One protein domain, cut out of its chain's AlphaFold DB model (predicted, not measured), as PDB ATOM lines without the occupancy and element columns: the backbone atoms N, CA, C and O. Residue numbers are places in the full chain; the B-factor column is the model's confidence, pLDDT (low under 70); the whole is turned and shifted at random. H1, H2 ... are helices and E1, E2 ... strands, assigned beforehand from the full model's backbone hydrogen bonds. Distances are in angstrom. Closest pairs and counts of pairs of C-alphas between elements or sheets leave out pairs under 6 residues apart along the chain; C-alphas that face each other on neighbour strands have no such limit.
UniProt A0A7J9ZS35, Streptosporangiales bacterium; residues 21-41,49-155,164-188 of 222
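This is residues 21 to 41, 49 to 155 and 164 to 188 of the 222 residues of a protein of Streptosporangiales bacterium (UniProt A0A7J9ZS35). A long helical hairpin, H4 and H5, makes one end of an elongated shape, and H2 runs from its side to a small head at the other end, where the two-stranded sheet E1 E2 and H1 lie. H3 packs on H2, and a long two-stranded ribbon, E3 and E4, runs past residues 141 to 151 of H5. The printed part has 153 residues, with five named helices and four named strands in the order H1 E1 E2 H2 H3 H4 H5 E3 E4; both sheets are antiparallel, and the class is mixed, helices and strands. It is loose, with a radius of gyration of the C-alphas of 19.7 A and spans of 66 by 34 by 24 A.

H1, residues 21 to 31, comes closest to E1, residues 35 to 41, at the C-alphas of Leu 29 and Ile 35, 5.8 A apart. E2, residues 49 to 54, is the antiparallel neighbour of E1, with N 38 and O 51 within hydrogen-bond range at 2.8 A. H2, residues 56 to 71, touches H3, residues 78 to 85, with residues 66 to 70 alone, at a steep tilt of 64 degrees, opposite ways; the closest C-alphas, of Leu 69 and Phe 80, are 5.5 A apart. With residues 67 to 71 alone H2 touches H4, residues 92 to 120, the same way at a tilt of 37 degrees, only just steep; the closest C-alphas, of Gly 71 and Ala 98, are 4.2 A apart. H4 and H5, residues 130 to 151, form a helical hairpin: they touch at a shallow tilt of 25 degrees, opposite ways, with the C-alphas of Val 103 and Gly 143 closest at 5.2 A. Helix packing is mostly crossed, with touching helices at steep tilts, but only just: one of three pairs is shallow. E3, residues 164 to 175, and E4, residues 178 to 188, form an antiparallel hairpin, with N 171 and O 182 within hydrogen-bond range at 2.9 A. The closest C-alphas of H5 and E4, of Ala 148 and Arg 180, are 6.1 A apart. In H1 to H5 every O i to N i+4 pair is within hydrogen-bond range.

H1 begins at C-alpha 21, (37.909, 4.639, 58.141). H2 is 22.7 A long from first to last C-alpha, H4 42.0 A and H5 31.6 A. H4 ends at C-alpha 120, (9.224, 23.809, 33.802). E3 is 32.8 A long and E4 31.6 A, ending at C-alpha 188, (59.415, 17.681, 48.193).

The two C-alphas farthest apart, of Thr 41 and Ala 122, are 67.7 A apart. Residues 42 to 48 and 156 to 163 are not printed; the gaps between C-alphas are 5.4 A and 18.2 A. Of the links that are printed whole, none is long. The mean pLDDT of the printed part is 75.8; residues 144 to 155 and 164 to 188 are among those under 70.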
ATOM      1  N   SER A  21      38.327   4.957  59.511       70.75
ATOM      2  CA  SER A  21      37.909   4.639  58.141       70.75
ATOM      3  C   SER A  21      39.065   4.115  57.286       70.75
ATOM      4  O   SER A  21      38.843   3.263  56.430       70.75
ATOM      5  N   LEU A  22      40.298   4.552  57.574       69.12
ATOM      6  CA  LEU A  22      41.497   4.088  56.883       69.12
ATOM      7  C   LEU A  22      41.819   2.635  57.234       69.12
ATOM      8  O   LEU A  22      42.039   1.839  56.329       69.12
ATOM      9  N   TYR A  23      41.782   2.270  58.520       76.38
ATOM     10  CA  TYR A  23      42.023   0.884  58.937       76.38
ATOM     11  C   TYR A  23      41.020  -0.078  58.293       76.38
ATOM     12  O   TYR A  23      41.423  -1.054  57.674       76.38
ATOM     13  N   HIS A  24      39.728   0.262  58.297       78.62
ATOM     14  CA  HIS A  24      38.720  -0.554  57.614       78.62
ATOM     15  C   HIS A  24      38.911  -0.634  56.094       78.62
ATOM     16  O   HIS A  24      38.544  -1.643  55.487       78.62
ATOM     17  N   ALA A  25      39.446   0.416  55.464       80.75
ATOM     18  CA  ALA A  25      39.769   0.392  54.044       80.75
ATOM     19  C   ALA A  25      40.948  -0.549  53.760       80.75
ATOM     20  O   ALA A  25      40.845  -1.374  52.857       80.75
ATOM     21  N   VAL A  26      42.016  -0.479  54.559       82.12
ATOM     22  CA  VAL A  26      43.177  -1.381  54.463       82.12
ATOM     23  C   VAL A  26      42.754  -2.831  54.702       82.12
ATOM     24  O   VAL A  26      43.039  -3.684  53.867       82.12
ATOM     25  N   ASP A  27      41.977  -3.105  55.754       83.81
ATOM     26  CA  ASP A  27      41.469  -4.451  56.054       83.81
ATOM     27  C   ASP A  27      40.594  -5.011  54.928       83.81
ATOM     28  O   ASP A  27      40.549  -6.217  54.698       83.81
ATOM     29  N   ARG A  28      39.833  -4.155  54.238       88.62
ATOM     30  CA  ARG A  28      39.042  -4.576  53.077       88.62
ATOM     31  C   ARG A  28      39.946  -4.907  51.894       88.62
ATOM     32  O   ARG A  28      39.815  -5.987  51.348       88.62
ATOM     33  N   LEU A  29      40.879  -4.021  51.549       87.62
ATOM     34  CA  LEU A  29      41.813  -4.246  50.444       87.62
ATOM     35  C   LEU A  29      42.656  -5.513  50.648       87.62
ATOM     36  O   LEU A  29      42.922  -6.217  49.681       87.62
ATOM     37  N   ALA A  30      43.061  -5.802  51.888       87.62
ATOM     38  CA  ALA A  30      43.812  -7.010  52.219       87.62
ATOM     39  C   ALA A  30      42.939  -8.271  52.123       87.62
ATOM     40  O   ALA A  30      43.385  -9.283  51.592       87.62
ATOM     41  N   ARG A  31      41.685  -8.208  52.597       92.56
ATOM     42  CA  ARG A  31      40.717  -9.312  52.447       92.56
ATOM     43  C   ARG A  31      40.367  -9.605  50.993       92.56
ATOM     44  O   ARG A  31      40.135 -10.760  50.669       92.56
ATOM     45  N   ASP A  32      40.333  -8.575  50.157       91.69
ATOM     46  CA  ASP A  32      40.055  -8.686  48.725       91.69
ATOM     47  C   ASP A  32      41.329  -9.026  47.914       91.69
ATOM     48  O   ASP A  32      41.305  -8.957  46.692       91.69
ATOM     49  N   GLU A  33      42.454  -9.339  48.577       92.50
ATOM     50  CA  GLU A  33      43.747  -9.701  47.960       92.50
ATOM     51  C   GLU A  33      44.332  -8.628  47.013       92.50
ATOM     52  O   GLU A  33      45.246  -8.869  46.220       92.50
ATOM     53  N   LEU A  34      43.866  -7.384  47.139       82.44
ATOM     54  CA  LEU A  34      44.358  -6.241  46.364       82.44
ATOM     55  C   LEU A  34      45.664  -5.676  46.941       82.44
ATOM     56  O   LEU A  34      46.432  -5.020  46.234       82.44
ATOM     57  N   ILE A  35      45.931  -5.928  48.223       83.19
ATOM     58  CA  ILE A  35      47.199  -5.611  48.884       83.19
ATOM     59  C   ILE A  35      47.691  -6.799  49.708       83.19
ATOM     60  O   ILE A  35      46.893  -7.556  50.253       83.19
ATOM     61  N   VAL A  36      49.008  -6.914  49.856       80.38
ATOM     62  CA  VAL A  36      49.657  -7.941  50.682       80.38
ATOM     63  C   VAL A  36      50.620  -7.305  51.685       80.38
ATOM     64  O   VAL A  36      51.270  -6.310  51.352       80.38
ATOM     65  N   PRO A  37      50.715  -7.827  52.921       84.81
ATOM     66  CA  PRO A  37      51.695  -7.359  53.892       84.81
ATOM     67  C   PRO A  37      53.101  -7.811  53.480       84.81
ATOM     68  O   PRO A  37      53.307  -8.973  53.137       84.81
ATOM     69  N   VAL A  38      54.068  -6.898  53.534       76.81
ATOM     70  CA  VAL A  38      55.463  -7.153  53.127       76.81
ATOM     71  C   VAL A  38      56.415  -7.118  54.312       76.81
ATOM     72  O   VAL A  38      57.309  -7.949  54.417       76.81
ATOM     73  N   GLU A  39      56.196  -6.200  55.250       72.50
ATOM     74  CA  GLU A  39      57.029  -6.078  56.443       72.50
ATOM     75  C   GLU A  39      56.165  -5.668  57.631       72.50
ATOM     76  O   GLU A  39      55.302  -4.801  57.498       72.50
ATOM     77  N   THR A  40      56.390  -6.274  58.796       65.62
ATOM     78  CA  THR A  40      55.832  -5.783  60.062       65.62
ATOM     79  C   THR A  40      56.985  -5.375  60.957       65.62
ATOM     80  O   THR A  40      57.700  -6.222  61.490       65.62
ATOM     81  N   THR A  41      57.180  -4.068  61.103       58.94
ATOM     82  CA  THR A  41      58.284  -3.506  61.878       58.94
ATOM     83  C   THR A  41      57.761  -3.035  63.234       58.94
ATOM     84  O   THR A  41      56.757  -2.316  63.328       58.94
ATOM     85  N   ARG A  49      53.810  -1.502  62.962       72.00
ATOM     86  CA  ARG A  49      53.490  -0.927  61.650       72.00
ATOM     87  C   ARG A  49      53.680  -2.003  60.592       72.00
ATOM     88  O   ARG A  49      54.786  -2.505  60.422       72.00
ATOM     89  N   THR A  50      52.612  -2.314  59.865       75.00
ATOM     90  CA  THR A  50      52.662  -3.218  58.713       75.00
ATOM     91  C   THR A  50      52.731  -2.404  57.426       75.00
ATOM     92  O   THR A  50      51.876  -1.551  57.175       75.00
ATOM     93  N   ARG A  51      53.753  -2.657  56.609       80.88
ATOM     94  CA  ARG A  51      53.872  -2.145  55.243       80.88
ATOM     95  C   ARG A  51      53.120  -3.077  54.302       80.88
ATOM     96  O   ARG A  51      53.311  -4.290  54.358       80.88
ATOM     97  N   TYR A  52      52.304  -2.498  53.431       81.06
ATOM     98  CA  TYR A  52      51.553  -3.219  52.409       81.06
ATOM     99  C   TYR A  52      52.050  -2.850  51.015       81.06
ATOM    100  O   TYR A  52      52.432  -1.703  50.776       81.06
ATOM    101  N   GLU A  53      51.980  -3.801  50.094       79.50
ATOM    102  CA  GLU A  53      52.210  -3.583  48.668       79.50
ATOM    103  C   GLU A  53      50.988  -3.994  47.850       79.50
ATOM    104  O   GLU A  53      50.241  -4.894  48.232       79.50
ATOM    105  N   LEU A  54      50.774  -3.316  46.720       79.38
ATOM    106  CA  LEU A  54      49.720  -3.667  45.769       79.38
ATOM    107  C   LEU A  54      50.071  -4.960  45.035       79.38
ATOM    108  O   LEU A  54      51.160  -5.076  44.464       79.38
ATOM    109  N   THR A  55      49.101  -5.867  44.950       84.25
ATOM    110  CA  THR A  55      49.176  -7.025  44.054       84.25
ATOM    111  C   THR A  55      49.001  -6.595  42.593       84.25
ATOM    112  O   THR A  55      48.660  -5.444  42.295       84.25
ATOM    113  N   GLY A  56      49.235  -7.509  41.646       83.00
ATOM    114  CA  GLY A  56      48.945  -7.253  40.229       83.00
ATOM    115  C   GLY A  56      47.474  -6.882  40.001       83.00
ATOM    116  O   GLY A  56      47.181  -5.903  39.315       83.00
ATOM    117  N   GLU A  57      46.561  -7.598  40.659       88.50
ATOM    118  CA  GLU A  57      45.123  -7.309  40.641       88.50
ATOM    119  C   GLU A  57      44.799  -5.978  41.326       88.50
ATOM    120  O   GLU A  57      44.052  -5.172  40.775       88.50
ATOM    121  N   GLY A  58      45.448  -5.672  42.456       86.19
ATOM    122  CA  GLY A  58      45.335  -4.373  43.120       86.19
ATOM    123  C   GLY A  58      45.715  -3.197  42.222       86.19
ATOM    124  O   GLY A  58      45.035  -2.169  42.215       86.19
ATOM    125  N   ARG A  59      46.775  -3.340  41.415       86.06
ATOM    126  CA  ARG A  59      47.171  -2.323  40.425       86.06
ATOM    127  C   ARG A  59      46.128  -2.184  39.319       86.06
ATOM    128  O   ARG A  59      45.777  -1.059  38.956       86.06
ATOM    129  N   ALA A  60      45.610  -3.297  38.803       85.75
ATOM    130  CA  ALA A  60      44.560  -3.278  37.790       85.75
ATOM    131  C   ALA A  60      43.287  -2.589  38.316       85.75
ATOM    132  O   ALA A  60      42.774  -1.674  37.665       85.75
ATOM    133  N   GLU A  61      42.844  -2.934  39.525       90.31
ATOM    134  CA  GLU A  61      41.674  -2.330  40.167       90.31
ATOM    135  C   GLU A  61      41.886  -0.840  40.454       90.31
ATOM    136  O   GLU A  61      41.009  -0.024  40.169       90.31
ATOM    137  N   LEU A  62      43.072  -0.444  40.929       87.31
ATOM    138  CA  LEU A  62      43.411   0.967  41.117       87.31
ATOM    139  C   LEU A  62      43.264   1.754  39.808       87.31
ATOM    140  O   LEU A  62      42.583   2.779  39.786       87.31
ATOM    141  N   THR A  63      43.851   1.269  38.707       88.38
ATOM    142  CA  THR A  63      43.736   1.958  37.409       88.38
ATOM    143  C   THR A  63      42.286   2.005  36.918       88.38
ATOM    144  O   THR A  63      41.825   3.050  36.462       88.38
ATOM    145  N   SER A  64      41.533   0.909  37.051       93.44
ATOM    146  CA  SER A  64      40.106   0.839  36.706       93.44
ATOM    147  C   SER A  64      39.293   1.880  37.478       93.44
ATOM    148  O   SER A  64      38.559   2.692  36.900       93.44
ATOM    149  N   ARG A  65      39.498   1.934  38.794       93.62
ATOM    150  CA  ARG A  65      38.821   2.870  39.685       93.62
ATOM    151  C   ARG A  65      39.177   4.319  39.374       93.62
ATOM    152  O   ARG A  65      38.271   5.151  39.354       93.62
ATOM    153  N   LEU A  66      40.442   4.626  39.088       90.31
ATOM    154  CA  LEU A  66      40.864   5.970  38.683       90.31
ATOM    155  C   LEU A  66      40.204   6.398  37.370       90.31
ATOM    156  O   LEU A  66      39.633   7.487  37.322       90.31
ATOM    157  N   ARG A  67      40.182   5.535  36.341       93.56
ATOM    158  CA  ARG A  67      39.482   5.830  35.075       93.56
ATOM    159  C   ARG A  67      38.006   6.154  35.322       93.56
ATOM    160  O   ARG A  67      37.496   7.129  34.777       93.56
ATOM    161  N   ARG A  68      37.332   5.390  36.188       95.25
ATOM    162  CA  ARG A  68      35.923   5.622  36.535       95.25
ATOM    163  C   ARG A  68      35.707   6.932  37.292       95.25
ATOM    164  O   ARG A  68      34.796   7.675  36.939       95.25
ATOM    165  N   LEU A  69      36.512   7.213  38.317       91.88
ATOM    166  CA  LEU A  69      36.384   8.427  39.136       91.88
ATOM    167  C   LEU A  69      36.701   9.701  38.344       91.88
ATOM    168  O   LEU A  69      36.050  10.725  38.545       91.88
ATOM    169  N   LEU A  70      37.662   9.632  37.422       91.25
ATOM    170  CA  LEU A  70      37.954  10.728  36.502       91.25
ATOM    171  C   LEU A  70      36.841  10.874  35.462       91.25
ATOM    172  O   LEU A  70      36.343  11.977  35.258       91.25
ATOM    173  N   GLY A  71      36.416   9.769  34.847       93.06
ATOM    174  CA  GLY A  71      35.499   9.783  33.708       93.06
ATOM    175  C   GLY A  71      34.019   9.946  34.030       93.06
ATOM    176  O   GLY A  71      33.259  10.336  33.152       93.06
ATOM    177  N   THR A  72      33.594   9.686  35.267       93.38
ATOM    178  CA  THR A  72      32.172   9.717  35.639       93.38
ATOM    179  C   THR A  72      31.880  10.923  36.533       93.38
ATOM    180  O   THR A  72      32.426  11.011  37.638       93.38
ATOM    181  N   PRO A  73      31.027  11.867  36.102       90.50
ATOM    182  CA  PRO A  73      30.566  12.950  36.963       90.50
ATOM    183  C   PRO A  73      29.773  12.402  38.152       90.50
ATOM    184  O   PRO A  73      28.906  11.545  37.996       90.50
ATOM    185  N   MET A  74      30.083  12.903  39.344       88.19
ATOM    186  CA  MET A  74      29.394  12.585  40.594       88.19
ATOM    187  C   MET A  74      28.945  13.898  41.238       88.19
ATOM    188  O   MET A  74      29.585  14.927  41.026       88.19
ATOM    189  N   ASN A  75      27.875  13.857  42.036       81.50
ATOM    190  CA  ASN A  75      27.371  15.046  42.737       81.50
ATOM    191  C   ASN A  75      28.402  15.614  43.727       81.50
ATOM    192  O   ASN A  75      28.475  16.823  43.916       81.50
ATOM    193  N   ASP A  76      29.196  14.738  44.346       82.38
ATOM    194  CA  ASP A  76      30.333  15.113  45.185       82.38
ATOM    195  C   ASP A  76      31.607  15.158  44.329       82.38
ATOM    196  O   ASP A  76      31.939  14.194  43.633       82.38
ATOM    197  N   SER A  77      32.325  16.281  44.378       79.44
ATOM    198  CA  SER A  77      33.581  16.485  43.655       79.44
ATOM    199  C   SER A  77      34.794  15.890  44.377       79.44
ATOM    200  O   SER A  77      35.838  15.703  43.750       79.44
ATOM    201  N   THR A  78      34.672  15.524  45.656       83.75
ATOM    202  CA  THR A  78      35.765  14.974  46.475       83.75
ATOM    203  C   THR A  78      36.422  13.742  45.841       83.75
ATOM    204  O   THR A  78      37.651  13.720  45.737       83.75
ATOM    205  N   PRO A  79      35.675  12.733  45.343       84.69
ATOM    206  CA  PRO A  79      36.279  11.566  44.702       84.69
ATOM    207  C   PRO A  79      37.020  11.905  43.404       84.69
ATOM    208  O   PRO A  79      38.041  11.290  43.104       84.69
ATOM    209  N   PHE A  80      36.527  12.888  42.647       86.25
ATOM    210  CA  PHE A  80      37.185  13.367  41.433       86.25
ATOM    211  C   PHE A  80      38.500  14.078  41.764       86.25
ATOM    212  O   PHE A  80      39.528  13.771  41.167       86.25
ATOM    213  N   MET A  81      38.489  14.967  42.762       82.12
ATOM    214  CA  MET A  81      39.697  15.658  43.220       82.12
ATOM    215  C   MET A  81      40.741  14.679  43.761       82.12
ATOM    216  O   MET A  81      41.916  14.793  43.422       82.12
ATOM    217  N   ALA A  82      40.315  13.674  44.529       79.94
ATOM    218  CA  ALA A  82      41.203  12.607  44.974       79.94
ATOM    219  C   ALA A  82      41.802  11.842  43.782       79.94
ATOM    220  O   ALA A  82      43.009  11.629  43.736       79.94
ATOM    221  N   ALA A  83      40.990  11.471  42.787       84.50
ATOM    222  CA  ALA A  83      41.477  10.777  41.597       84.50
ATOM    223  C   ALA A  83      42.459  11.626  40.770       84.50
ATOM    224  O   ALA A  83      43.435  11.084  40.254       84.50
ATOM    225  N   LEU A  84      42.253  12.946  40.694       82.81
ATOM    226  CA  LEU A  84      43.197  13.873  40.061       82.81
ATOM    227  C   LEU A  84      44.565  13.867  40.753       82.81
ATOM    228  O   LEU A  84      45.586  13.870  40.069       82.81
ATOM    229  N   SER A  85      44.614  13.805  42.087       79.38
ATOM    230  CA  SER A  85      45.883  13.714  42.824       79.38
ATOM    231  C   SER A  85      46.675  12.436  42.515       79.38
ATOM    232  O   SER A  85      47.892  12.428  42.665       79.38
ATOM    233  N   PHE A  86      46.008  11.378  42.037       79.88
ATOM    234  CA  PHE A  86      46.616  10.100  41.647       79.88
ATOM    235  C   PHE A  86      46.669   9.881  40.127       79.88
ATOM    236  O   PHE A  86      46.917   8.764  39.673       79.88
ATOM    237  N   ILE A  87      46.457  10.923  39.316       80.94
ATOM    238  CA  ILE A  87      46.363  10.781  37.856       80.94
ATOM    239  C   ILE A  87      47.629  10.194  37.214       80.94
ATOM    240  O   ILE A  87      47.524   9.501  36.209       80.94
ATOM    241  N   GLY A  88      48.801  10.396  37.829       76.88
ATOM    242  CA  GLY A  88      50.080   9.843  37.367       76.88
ATOM    243  C   GLY A  88      50.184   8.312  37.424       76.88
ATOM    244  O   GLY A  88      51.132   7.750  36.891       76.88
ATOM    245  N   VAL A  89      49.218   7.627  38.046       81.25
ATOM    246  CA  VAL A  89      49.102   6.160  37.993       81.25
ATOM    247  C   VAL A  89      48.580   5.683  36.630       81.25
ATOM    248  O   VAL A  89      48.832   4.545  36.240       81.25
ATOM    249  N   LEU A  90      47.842   6.529  35.905       80.88
ATOM    250  CA  LEU A  90      47.356   6.232  34.560       80.88
ATOM    251  C   LEU A  90      48.377   6.665  33.510       80.88
ATOM    252  O   LEU A  90      49.080   7.663  33.678       80.88
ATOM    253  N   SER A  91      48.398   5.974  32.372       80.69
ATOM    254  CA  SER A  91      49.097   6.507  31.205       80.69
ATOM    255  C   SER A  91      48.392   7.770  30.692       80.69
ATOM    256  O   SER A  91      47.173   7.935  30.825       80.69
ATOM    257  N   ARG A  92      49.149   8.665  30.046       77.81
ATOM    258  CA  ARG A  92      48.603   9.904  29.469       77.81
ATOM    259  C   ARG A  92      47.381   9.662  28.557       77.81
ATOM    260  O   ARG A  92      46.393  10.379  28.724       77.81
ATOM    261  N   PRO A  93      47.373   8.668  27.643       77.50
ATOM    262  CA  PRO A  93      46.197   8.388  26.816       77.50
ATOM    263  C   PRO A  93      44.959   7.977  27.624       77.50
ATOM    264  O   PRO A  93      43.852   8.400  27.299       77.50
ATOM    265  N   GLU A  94      45.131   7.193  28.691       82.25
ATOM    266  CA  GLU A  94      44.024   6.737  29.542       82.25
ATOM    267  C   GLU A  94      43.420   7.879  30.356       82.25
ATOM    268  O   GLU A  94      42.197   7.989  30.448       82.25
ATOM    269  N   ALA A  95      44.269   8.748  30.909       80.75
ATOM    270  CA  ALA A  95      43.836   9.942  31.622       80.75
ATOM    271  C   ALA A  95      43.022  10.874  30.707       80.75
ATOM    272  O   ALA A  95      41.913  11.279  31.060       80.75
ATOM    273  N   ILE A  96      43.527  11.143  29.496       79.94
ATOM    274  CA  ILE A  96      42.825  11.958  28.491       79.94
ATOM    275  C   ILE A  96      41.490  11.312  28.101       79.94
ATOM    276  O   ILE A  96      40.472  12.000  28.032       79.94
ATOM    277  N   ALA A  97      41.462   9.999  27.857       84.12
ATOM    278  CA  ALA A  97      40.235   9.291  27.494       84.12
ATOM    279  C   ALA A  97      39.171   9.366  28.602       84.12
ATOM    280  O   ALA A  97      37.997   9.632  28.321       84.12
ATOM    281  N   ALA A  98      39.577   9.197  29.865       87.69
ATOM    282  CA  ALA A  98      38.682   9.339  31.007       87.69
ATOM    283  C   ALA A  98      38.118  10.764  31.085       87.69
ATOM    284  O   ALA A  98      36.906  10.950  31.137       87.69
ATOM    285  N   LEU A  99      38.964  11.788  31.006       87.50
ATOM    286  CA  LEU A  99      38.519  13.177  31.130       87.50
ATOM    287  C   LEU A  99      37.664  13.642  29.948       87.50
ATOM    288  O   LEU A  99      36.721  14.400  30.150       87.50
ATOM    289  N   ARG A 100      37.913  13.145  28.731       86.31
ATOM    290  CA  ARG A 100      37.003  13.350  27.591       86.31
ATOM    291  C   ARG A 100      35.633  12.727  27.836       86.31
ATOM    292  O   ARG A 100      34.623  13.372  27.575       86.31
ATOM    293  N   SER A 101      35.599  11.514  28.386       91.94
ATOM    294  CA  SER A 101      34.340  10.855  28.763       91.94
ATOM    295  C   SER A 101      33.577  11.680  29.803       91.94
ATOM    296  O   SER A 101      32.364  11.845  29.693       91.94
ATOM    297  N   ARG A 102      34.298  12.278  30.763       93.56
ATOM    298  CA  ARG A 102      33.718  13.187  31.757       93.56
ATOM    299  C   ARG A 102      33.090  14.418  31.119       93.56
ATOM    300  O   ARG A 102      31.971  14.766  31.480       93.56
ATOM    301  N   VAL A 103      33.809  15.078  30.208       87.50
ATOM    302  CA  VAL A 103      33.319  16.274  29.506       87.50
ATOM    303  C   VAL A 103      32.038  15.946  28.750       87.50
ATOM    304  O   VAL A 103      31.025  16.589  29.002       87.50
ATOM    305  N   ALA A 104      32.039  14.882  27.946       88.81
ATOM    306  CA  ALA A 104      30.854  14.459  27.201       88.81
ATOM    307  C   ALA A 104      29.655  14.162  28.124       88.81
ATOM    308  O   ALA A 104      28.521  14.539  27.830       88.81
ATOM    309  N   ALA A 105      29.895  13.522  29.273       94.38
ATOM    310  CA  ALA A 105      28.847  13.253  30.253       94.38
ATOM    311  C   ALA A 105      28.305  14.536  30.911       94.38
ATOM    312  O   ALA A 105      27.099  14.643  31.125       94.38
ATOM    313  N   LEU A 106      29.166  15.508  31.227       90.50
ATOM    314  CA  LEU A 106      28.755  16.803  31.783       90.50
ATOM    315  C   LEU A 106      27.968  17.629  30.763       90.50
ATOM    316  O   LEU A 106      26.931  18.177  31.116       90.50
ATOM    317  N   GLU A 107      28.408  17.666  29.507       89.19
ATOM    318  CA  GLU A 107      27.688  18.330  28.413       89.19
ATOM    319  C   GLU A 107      26.285  17.738  28.235       89.19
ATOM    320  O   GLU A 107      25.303  18.477  28.164       89.19
ATOM    321  N   ALA A 108      26.165  16.407  28.257       94.50
ATOM    322  CA  ALA A 108      24.871  15.734  28.198       94.50
ATOM    323  C   ALA A 108      23.975  16.071  29.406       94.50
ATOM    324  O   ALA A 108      22.774  16.289  29.242       94.50
ATOM    325  N   GLN A 109      24.540  16.142  30.617       94.38
ATOM    326  CA  GLN A 109      23.789  16.516  31.823       94.38
ATOM    327  C   GLN A 109      23.331  17.979  31.799       94.38
ATOM    328  O   GLN A 109      22.203  18.263  32.200       94.38
ATOM    329  N   VAL A 110      24.167  18.896  31.301       92.56
ATOM    330  CA  VAL A 110      23.799  20.306  31.103       92.56
ATOM    331  C   VAL A 110      22.666  20.419  30.086       92.56
ATOM    332  O   VAL A 110      21.653  21.037  30.392       92.56
ATOM    333  N   ALA A 111      22.771  19.747  28.936       93.69
ATOM    334  CA  ALA A 111      21.718  19.757  27.920       93.69
ATOM    335  C   ALA A 111      20.380  19.205  28.452       93.69
ATOM    336  O   ALA A 111      19.315  19.759  28.174       93.69
ATOM    337  N   ALA A 112      20.419  18.137  29.257       94.25
ATOM    338  CA  ALA A 112      19.227  17.587  29.900       94.25
ATOM    339  C   ALA A 112      18.616  18.551  30.937       94.25
ATOM    340  O   ALA A 112      17.390  18.681  31.018       94.25
ATOM    341  N   ALA A 113      19.455  19.241  31.714       92.69
ATOM    342  CA  ALA A 113      19.006  20.259  32.660       92.69
ATOM    343  C   ALA A 113      18.377  21.460  31.937       92.69
ATOM    344  O   ALA A 113      17.302  21.899  32.339       92.69
ATOM    345  N   ASP A 114      18.977  21.919  30.837       93.50
ATOM    346  CA  ASP A 114      18.458  23.017  30.011       93.50
ATOM    347  C   ASP A 114      17.083  22.674  29.419       93.50
ATOM    348  O   ASP A 114      16.149  23.472  29.506       93.50
ATOM    349  N   ALA A 115      16.908  21.454  28.899       94.12
ATOM    350  CA  ALA A 115      15.611  20.983  28.409       94.12
ATOM    351  C   ALA A 115      14.548  20.927  29.523       94.12
ATOM    352  O   ALA A 115      13.389  21.290  29.307       94.12
ATOM    353  N   THR A 116      14.941  20.505  30.729       92.94
ATOM    354  CA  THR A 116      14.047  20.445  31.895       92.94
ATOM    355  C   THR A 116      13.637  21.845  32.355       92.94
ATOM    356  O   THR A 116      12.453  22.090  32.589       92.94
ATOM    357  N   LEU A 117      14.592  22.779  32.438       92.31
ATOM    358  CA  LEU A 117      14.343  24.178  32.790       92.31
ATOM    359  C   LEU A 117      13.406  24.849  31.783       92.31
ATOM    360  O   LEU A 117      12.449  25.500  32.194       92.31
ATOM    361  N   ALA A 118      13.612  24.629  30.481       91.19
ATOM    362  CA  ALA A 118      12.736  25.168  29.444       91.19
ATOM    363  C   ALA A 118      11.286  24.665  29.576       91.19
ATOM    364  O   ALA A 118      10.344  25.438  29.399       91.19
ATOM    365  N   GLY A 119      11.095  23.387  29.920       92.12
ATOM    366  CA  GLY A 119       9.765  22.810  30.127       92.12
ATOM    367  C   GLY A 119       9.069  23.325  31.389       92.12
ATOM    368  O   GLY A 119       7.886  23.658  31.352       92.12
ATOM    369  N   LEU A 120       9.792  23.407  32.510       91.62
ATOM    370  CA  LEU A 120       9.224  23.809  33.802       91.62
ATOM    371  C   LEU A 120       9.080  25.326  33.962       91.62
ATOM    372  O   LEU A 120       8.157  25.762  34.647       91.62
ATOM    373  N   GLY A 121       9.931  26.126  33.316       85.94
ATOM    374  CA  GLY A 121       9.905  27.592  33.392       85.94
ATOM    375  C   GLY A 121       8.609  28.222  32.881       85.94
ATOM    376  O   GLY A 121       8.242  29.311  33.304       85.94
ATOM    377  N   ALA A 122       7.862  27.513  32.031       86.56
ATOM    378  CA  ALA A 122       6.535  27.941  31.598       86.56
ATOM    379  C   ALA A 122       5.430  27.688  32.645       86.56
ATOM    380  O   ALA A 122       4.335  28.235  32.524       86.56
ATOM    381  N   MET A 123       5.686  26.836  33.646       90.06
ATOM    382  CA  MET A 123       4.673  26.326  34.582       90.06
ATOM    383  C   MET A 123       4.953  26.672  36.048       90.06
ATOM    384  O   MET A 123       4.023  26.682  36.853       90.06
ATOM    385  N   LEU A 124       6.212  26.922  36.413       91.88
ATOM    386  CA  LEU A 124       6.646  27.123  37.792       91.88
ATOM    387  C   LEU A 124       7.324  28.492  37.974       91.88
ATOM    388  O   LEU A 124       8.029  28.944  37.076       91.88
ATOM    389  N   PRO A 125       7.166  29.139  39.145       88.94
ATOM    390  CA  PRO A 125       7.947  30.323  39.499       88.94
ATOM    391  C   PRO A 125       9.457  30.042  39.526       88.94
ATOM    392  O   PRO A 125       9.873  28.987  40.004       88.94
ATOM    393  N   GLU A 126      10.271  31.029  39.133       82.38
ATOM    394  CA  GLU A 126      11.747  30.951  39.097       82.38
ATOM    395  C   GLU A 126      12.363  30.476  40.421       82.38
ATOM    396  O   GLU A 126      13.290  29.669  40.438       82.38
ATOM    397  N   LEU A 127      11.794  30.899  41.557       89.75
ATOM    398  CA  LEU A 127      12.272  30.499  42.883       89.75
ATOM    399  C   LEU A 127      12.278  28.973  43.084       89.75
ATOM    400  O   LEU A 127      13.125  28.460  43.808       89.75
ATOM    401  N   LEU A 128      11.355  28.240  42.450       90.25
ATOM    402  CA  LEU A 128      11.295  26.777  42.545       90.25
ATOM    403  C   LEU A 128      12.296  26.076  41.612       90.25
ATOM    404  O   LEU A 128      12.483  24.867  41.726       90.25
ATOM    405  N   LEU A 129      12.941  26.816  40.707       91.06
ATOM    406  CA  LEU A 129      13.906  26.298  39.735       91.06
ATOM    407  C   LEU A 129      15.363  26.536  40.156       91.06
ATOM    408  O   LEU A 129      16.262  25.898  39.609       91.06
ATOM    409  N   VAL A 130      15.595  27.379  41.169       92.19
ATOM    410  CA  VAL A 130      16.931  27.821  41.606       92.19
ATOM    411  C   VAL A 130      17.904  26.670  41.900       92.19
ATOM    412  O   VAL A 130      19.090  26.762  41.588       92.19
ATOM    413  N   GLU A 131      17.425  25.555  42.462       90.19
ATOM    414  CA  GLU A 131      18.274  24.386  42.728       90.19
ATOM    415  C   GLU A 131      18.770  23.741  41.424       90.19
ATOM    416  O   GLU A 131      19.940  23.361  41.308       90.19
ATOM    417  N   LEU A 132      17.894  23.627  40.424       89.69
ATOM    418  CA  LEU A 132      18.227  23.040  39.131       89.69
ATOM    419  C   LEU A 132      19.163  23.957  38.333       89.69
ATOM    420  O   LEU A 132      20.140  23.471  37.764       89.69
ATOM    421  N   GLU A 133      18.919  25.269  38.358       88.31
ATOM    422  CA  GLU A 133      19.800  26.281  37.760       88.31
ATOM    423  C   GLU A 133      21.200  26.251  38.383       88.31
ATOM    424  O   GLU A 133      22.204  26.222  37.666       88.31
ATOM    425  N   TYR A 134      21.276  26.171  39.716       90.00
ATOM    426  CA  TYR A 134      22.541  26.029  40.432       90.00
ATOM    427  C   TYR A 134      23.295  24.769  39.993       90.00
ATOM    428  O   TYR A 134      24.472  24.838  39.633       90.00
ATOM    429  N   ARG A 135      22.622  23.612  39.965       89.94
ATOM    430  CA  ARG A 135      23.242  22.349  39.532       89.94
ATOM    431  C   ARG A 135      23.733  22.424  38.089       89.94
ATOM    432  O   ARG A 135      24.845  21.979  37.809       89.94
ATOM    433  N   ARG A 136      22.941  23.009  37.189       92.56
ATOM    434  CA  ARG A 136      23.304  23.234  35.783       92.56
ATOM    435  C   ARG A 136      24.570  24.082  35.661       92.56
ATOM    436  O   ARG A 136      25.503  23.675  34.971       92.56
ATOM    437  N   ALA A 137      24.642  25.199  36.384       84.94
ATOM    438  CA  ALA A 137      25.814  26.073  36.397       84.94
ATOM    439  C   ALA A 137      27.069  25.374  36.954       84.94
ATOM    440  O   ALA A 137      28.162  25.517  36.406       84.94
ATOM    441  N   VAL A 138      26.926  24.570  38.014       86.75
ATOM    442  CA  VAL A 138      28.041  23.788  38.578       86.75
ATOM    443  C   VAL A 138      28.563  22.750  37.579       86.75
ATOM    444  O   VAL A 138      29.778  22.595  37.441       86.75
ATOM    445  N   MET A 139      27.677  22.053  36.861       88.44
ATOM    446  CA  MET A 139      28.069  21.065  35.846       88.44
ATOM    447  C   MET A 139      28.789  21.714  34.657       88.44
ATOM    448  O   MET A 139      29.816  21.200  34.213       88.44
ATOM    449  N   GLU A 140      28.306  22.867  34.189       83.69
ATOM    450  CA  GLU A 140      28.953  23.647  33.129       83.69
ATOM    451  C   GLU A 140      30.357  24.110  33.544       83.69
ATOM    452  O   GLU A 140      31.328  23.897  32.813       83.69
ATOM    453  N   LEU A 141      30.497  24.661  34.756       78.31
ATOM    454  CA  LEU A 141      31.797  25.052  35.305       78.31
ATOM    455  C   LEU A 141      32.753  23.854  35.391       78.31
ATOM    456  O   LEU A 141      33.916  23.955  34.989       78.31
ATOM    457  N   ALA A 142      32.272  22.713  35.888       79.88
ATOM    458  CA  ALA A 142      33.065  21.492  35.984       79.88
ATOM    459  C   ALA A 142      33.531  20.991  34.602       79.88
ATOM    460  O   ALA A 142      34.677  20.553  34.459       79.88
ATOM    461  N   GLY A 143      32.674  21.083  33.579       73.50
ATOM    462  CA  GLY A 143      33.002  20.715  32.200       73.50
ATOM    463  C   GLY A 143      34.054  21.643  31.592       73.50
ATOM    464  O   GLY A 143      35.048  21.172  31.029       73.50
ATOM    465  N   GLY A 144      33.901  22.953  31.795       65.88
ATOM    466  CA  GLY A 144      34.861  23.963  31.348       65.88
ATOM    467  C   GLY A 144      36.250  23.780  31.964       65.88
ATOM    468  O   GLY A 144      37.247  23.780  31.242       65.88
ATOM    469  N   LEU A 145      36.330  23.540  33.278       65.56
ATOM    470  CA  LEU A 145      37.601  23.278  33.967       65.56
ATOM    471  C   LEU A 145      38.275  21.992  33.467       65.56
ATOM    472  O   LEU A 145      39.485  21.973  33.248       65.56
ATOM    473  N   THR A 146      37.498  20.933  33.235       69.56
ATOM    474  CA  THR A 146      38.024  19.662  32.711       69.56
ATOM    475  C   THR A 146      38.567  19.826  31.284       69.56
ATOM    476  O   THR A 146      39.625  19.296  30.948       69.56
ATOM    477  N   THR A 147      37.884  20.605  30.443       65.19
ATOM    478  CA  THR A 147      38.318  20.892  29.065       65.19
ATOM    479  C   THR A 147      39.580  21.747  29.033       65.19
ATOM    480  O   THR A 147      40.517  21.427  28.303       65.19
ATOM    481  N   ALA A 148      39.648  22.787  29.869       57.12
ATOM    482  CA  ALA A 148      40.845  23.609  30.018       57.12
ATOM    483  C   ALA A 148      42.057  22.780  30.473       57.12
ATOM    484  O   ALA A 148      43.170  23.016  30.010       57.12
ATOM    485  N   TRP A 149      41.843  21.779  31.334       61.91
ATOM    486  CA  TRP A 149      42.895  20.851  31.746       61.91
ATOM    487  C   TRP A 149      43.383  19.994  30.573       61.91
ATOM    488  O   TRP A 149      44.583  19.887  30.354       61.91
ATOM    489  N   ASN A 150      42.460  19.445  29.773       59.28
ATOM    490  CA  ASN A 150      42.800  18.633  28.598       59.28
ATOM    491  C   ASN A 150      43.555  19.423  27.515       59.28
ATOM    492  O   ASN A 150      44.334  18.835  26.768       59.28
ATOM    493  N   ALA A 151      43.283  20.725  27.396       51.19
ATOM    494  CA  ALA A 151      43.895  21.610  26.406       51.19
ATOM    495  C   ALA A 151      45.234  22.217  26.866       51.19
ATOM    496  O   ALA A 151      45.988  22.727  26.039       51.19
ATOM    497  N   GLY A 152      45.533  22.188  28.168       50.16
ATOM    498  CA  GLY A 152      46.828  22.602  28.692       50.16
ATOM    499  C   GLY A 152      47.908  21.611  28.270       50.16
ATOM    500  O   GLY A 152      47.886  20.456  28.684       50.16
ATOM    501  N   ASP A 153      48.881  22.068  27.484       38.62
ATOM    502  CA  ASP A 153      50.024  21.287  26.980       38.62
ATOM    503  C   ASP A 153      51.066  20.968  28.080       38.62
ATOM    504  O   ASP A 153      52.276  20.973  27.868       38.62
ATOM    505  N   GLY A 154      50.599  20.730  29.309       42.25
ATOM    506  CA  GLY A 154      51.412  20.375  30.464       42.25
ATOM    507  C   GLY A 154      51.896  18.937  30.352       42.25
ATOM    508  O   GLY A 154      51.362  18.037  30.999       42.25
ATOM    509  N   ALA A 155      52.889  18.718  29.499       36.25
ATOM    510  CA  ALA A 155      53.668  17.498  29.470       36.25
ATOM    511  C   ALA A 155      54.334  17.286  30.841       36.25
ATOM    512  O   ALA A 155      55.317  17.940  31.181       36.25
ATOM    513  N   HIS A 164      59.455  10.271  45.707       39.22
ATOM    514  CA  HIS A 164      58.832  11.595  45.870       39.22
ATOM    515  C   HIS A 164      57.370  11.558  46.349       39.22
ATOM    516  O   HIS A 164      56.509  10.949  45.715       39.22
ATOM    517  N   ASP A 165      57.057  12.339  47.391       34.66
ATOM    518  CA  ASP A 165      55.677  12.696  47.748       34.66
ATOM    519  C   ASP A 165      55.195  13.816  46.810       34.66
ATOM    520  O   ASP A 165      55.565  14.986  46.953       34.66
ATOM    521  N   SER A 166      54.391  13.461  45.809       38.22
ATOM    522  CA  SER A 166      53.882  14.413  44.817       38.22
ATOM    523  C   SER A 166      52.615  15.114  45.316       38.22
ATOM    524  O   SER A 166      51.565  14.490  45.447       38.22
ATOM    525  N   LEU A 167      52.681  16.431  45.540       38.06
ATOM    526  CA  LEU A 167      51.495  17.290  45.621       38.06
ATOM    527  C   LEU A 167      51.359  18.049  44.299       38.06
ATOM    528  O   LEU A 167      52.207  18.875  43.956       38.06
ATOM    529  N   VAL A 168      50.293  17.762  43.551       42.62
ATOM    530  CA  VAL A 168      49.902  18.564  42.386       42.62
ATOM    531  C   VAL A 168      49.074  19.740  42.895       42.62
ATOM    532  O   VAL A 168      47.931  19.561  43.317       42.62
ATOM    533  N   SER A 169      49.644  20.941  42.863       36.88
ATOM    534  CA  SER A 169      48.902  22.176  43.127       36.88
ATOM    535  C   SER A 169      48.370  22.721  41.805       36.88
ATOM    536  O   SER A 169      49.151  23.033  40.907       36.88
ATOM    537  N   LEU A 170      47.048  22.846  41.675       41.41
ATOM    538  CA  LEU A 170      46.415  23.483  40.521       41.41
ATOM    539  C   LEU A 170      46.081  24.942  40.839       41.41
ATOM    540  O   LEU A 170      45.477  25.234  41.870       41.41
ATOM    541  N   VAL A 171      46.418  25.846  39.923       39.66
ATOM    542  CA  VAL A 171      45.980  27.244  39.949       39.66
ATOM    543  C   VAL A 171      45.135  27.498  38.707       39.66
ATOM    544  O   VAL A 171      45.629  27.412  37.583       39.66
ATOM    545  N   ALA A 172      43.853  27.802  38.906       39.22
ATOM    546  CA  ALA A 172      42.957  28.244  37.843       39.22
ATOM    547  C   ALA A 172      42.963  29.778  37.772       39.22
ATOM    548  O   ALA A 172      42.690  30.450  38.764       39.22
ATOM    549  N   VAL A 173      43.253  30.331  36.596       38.62
ATOM    550  CA  VAL A 173      43.204  31.769  36.316       38.62
ATOM    551  C   VAL A 173      42.144  32.021  35.251       38.62
ATOM    552  O   VAL A 173      42.170  31.430  34.170       38.62
ATOM    553  N   ARG A 174      41.200  32.915  35.548       43.00
ATOM    554  CA  ARG A 174      40.186  33.356  34.587       43.00
ATOM    555  C   ARG A 174      40.800  34.372  33.619       43.00
ATOM    556  O   ARG A 174      41.332  35.387  34.064       43.00
ATOM    557  N   THR A 175      40.715  34.118  32.315       54.41
ATOM    558  CA  THR A 175      41.129  35.043  31.246       54.41
ATOM    559  C   THR A 175      39.938  35.446  30.373       54.41
ATOM    560  O   THR A 175      38.837  34.913  30.517       54.41
ATOM    561  N   ALA A 176      40.143  36.408  29.466       40.38
ATOM    562  CA  ALA A 176      39.115  36.862  28.523       40.38
ATOM    563  C   ALA A 176      38.681  35.774  27.516       40.38
ATOM    564  O   ALA A 176      37.590  35.854  26.966       40.38
ATOM    565  N   GLU A 177      39.518  34.753  27.305       41.00
ATOM    566  CA  GLU A 177      39.279  33.629  26.385       41.00
ATOM    567  C   GLU A 177      38.698  32.393  27.096       41.00
ATOM    568  O   GLU A 177      38.386  31.400  26.447       41.00
ATOM    569  N   GLY A 178      38.566  32.427  28.429       39.91
ATOM    570  CA  GLY A 178      38.079  31.305  29.232       39.91
ATOM    571  C   GLY A 178      38.937  31.033  30.467       39.91
ATOM    572  O   GLY A 178      39.648  31.897  30.972       39.91
ATOM    573  N   TRP A 179      38.855  29.818  31.002       43.94
ATOM    574  CA  TRP A 179      39.689  29.394  32.127       43.94
ATOM    575  C   TRP A 179      41.035  28.866  31.627       43.94
ATOM    576  O   TRP A 179      41.080  28.045  30.715       43.94
ATOM    577  N   ARG A 180      42.136  29.298  32.251       39.72
ATOM    578  CA  ARG A 180      43.475  28.725  32.056       39.72
ATOM    579  C   ARG A 180      43.941  28.077  33.356       39.72
ATOM    580  O   ARG A 180      43.790  28.662  34.425       39.72
ATOM    581  N   LEU A 181      44.500  26.875  33.272       40.03
ATOM    582  CA  LEU A 181      45.009  26.126  34.421       40.03
ATOM    583  C   LEU A 181      46.535  26.034  34.339       40.03
ATOM    584  O   LEU A 181      47.074  25.676  33.297       40.03
ATOM    585  N   ALA A 182      47.217  26.333  35.442       40.75
ATOM    586  CA  ALA A 182      48.623  26.008  35.646       40.75
ATOM    587  C   ALA A 182      48.711  24.891  36.693       40.75
ATOM    588  O   ALA A 182      48.172  25.027  37.795       40.75
ATOM    589  N   ALA A 183      49.361  23.781  36.348       39.69
ATOM    590  CA  ALA A 183      49.669  22.714  37.290       39.69
ATOM    591  C   ALA A 183      51.122  22.863  37.742       39.69
ATOM    592  O   ALA A 183      52.034  22.908  36.920       39.69
ATOM    593  N   PHE A 184      51.332  22.929  39.052       38.03
ATOM    594  CA  PHE A 184      52.654  22.907  39.658       38.03
ATOM    595  C   PHE A 184      52.836  21.551  40.331       38.03
ATOM    596  O   PHE A 184      52.105  21.207  41.262       38.03
ATOM    597  N   GLN A 185      53.809  20.772  39.865       40.69
ATOM    598  CA  GLN A 185      54.307  19.629  40.623       40.69
ATOM    599  C   GLN A 185      55.246  20.170  41.697       40.69
ATOM    600  O   GLN A 185      56.341  20.637  41.395       40.69
ATOM    601  N   ASN A 186      54.803  20.158  42.954       34.03
ATOM    602  CA  ASN A 186      55.655  20.562  44.062       34.03
ATOM    603  C   ASN A 186      56.364  19.316  44.603       34.03
ATOM    604  O   ASN A 186      55.812  18.573  45.416       34.03
ATOM    605  N   THR A 187      57.567  19.048  44.094       40.88
ATOM    606  CA  THR A 187      58.398  17.918  44.517       40.88
ATOM    607  C   THR A 187      59.091  18.258  45.835       40.88
ATOM    608  O   THR A 187      60.079  18.994  45.848       40.88
ATOM    609  N   ARG A 188      58.611  17.722  46.962       37.75
ATOM    610  CA  ARG A 188      59.415  17.681  48.193       37.75
ATOM    611  C   ARG A 188      60.276  16.419  48.164       37.75
ATOM    612  O   ARG A 188      59.741  15.319  48.084       37.75
TER     613      ARG A 188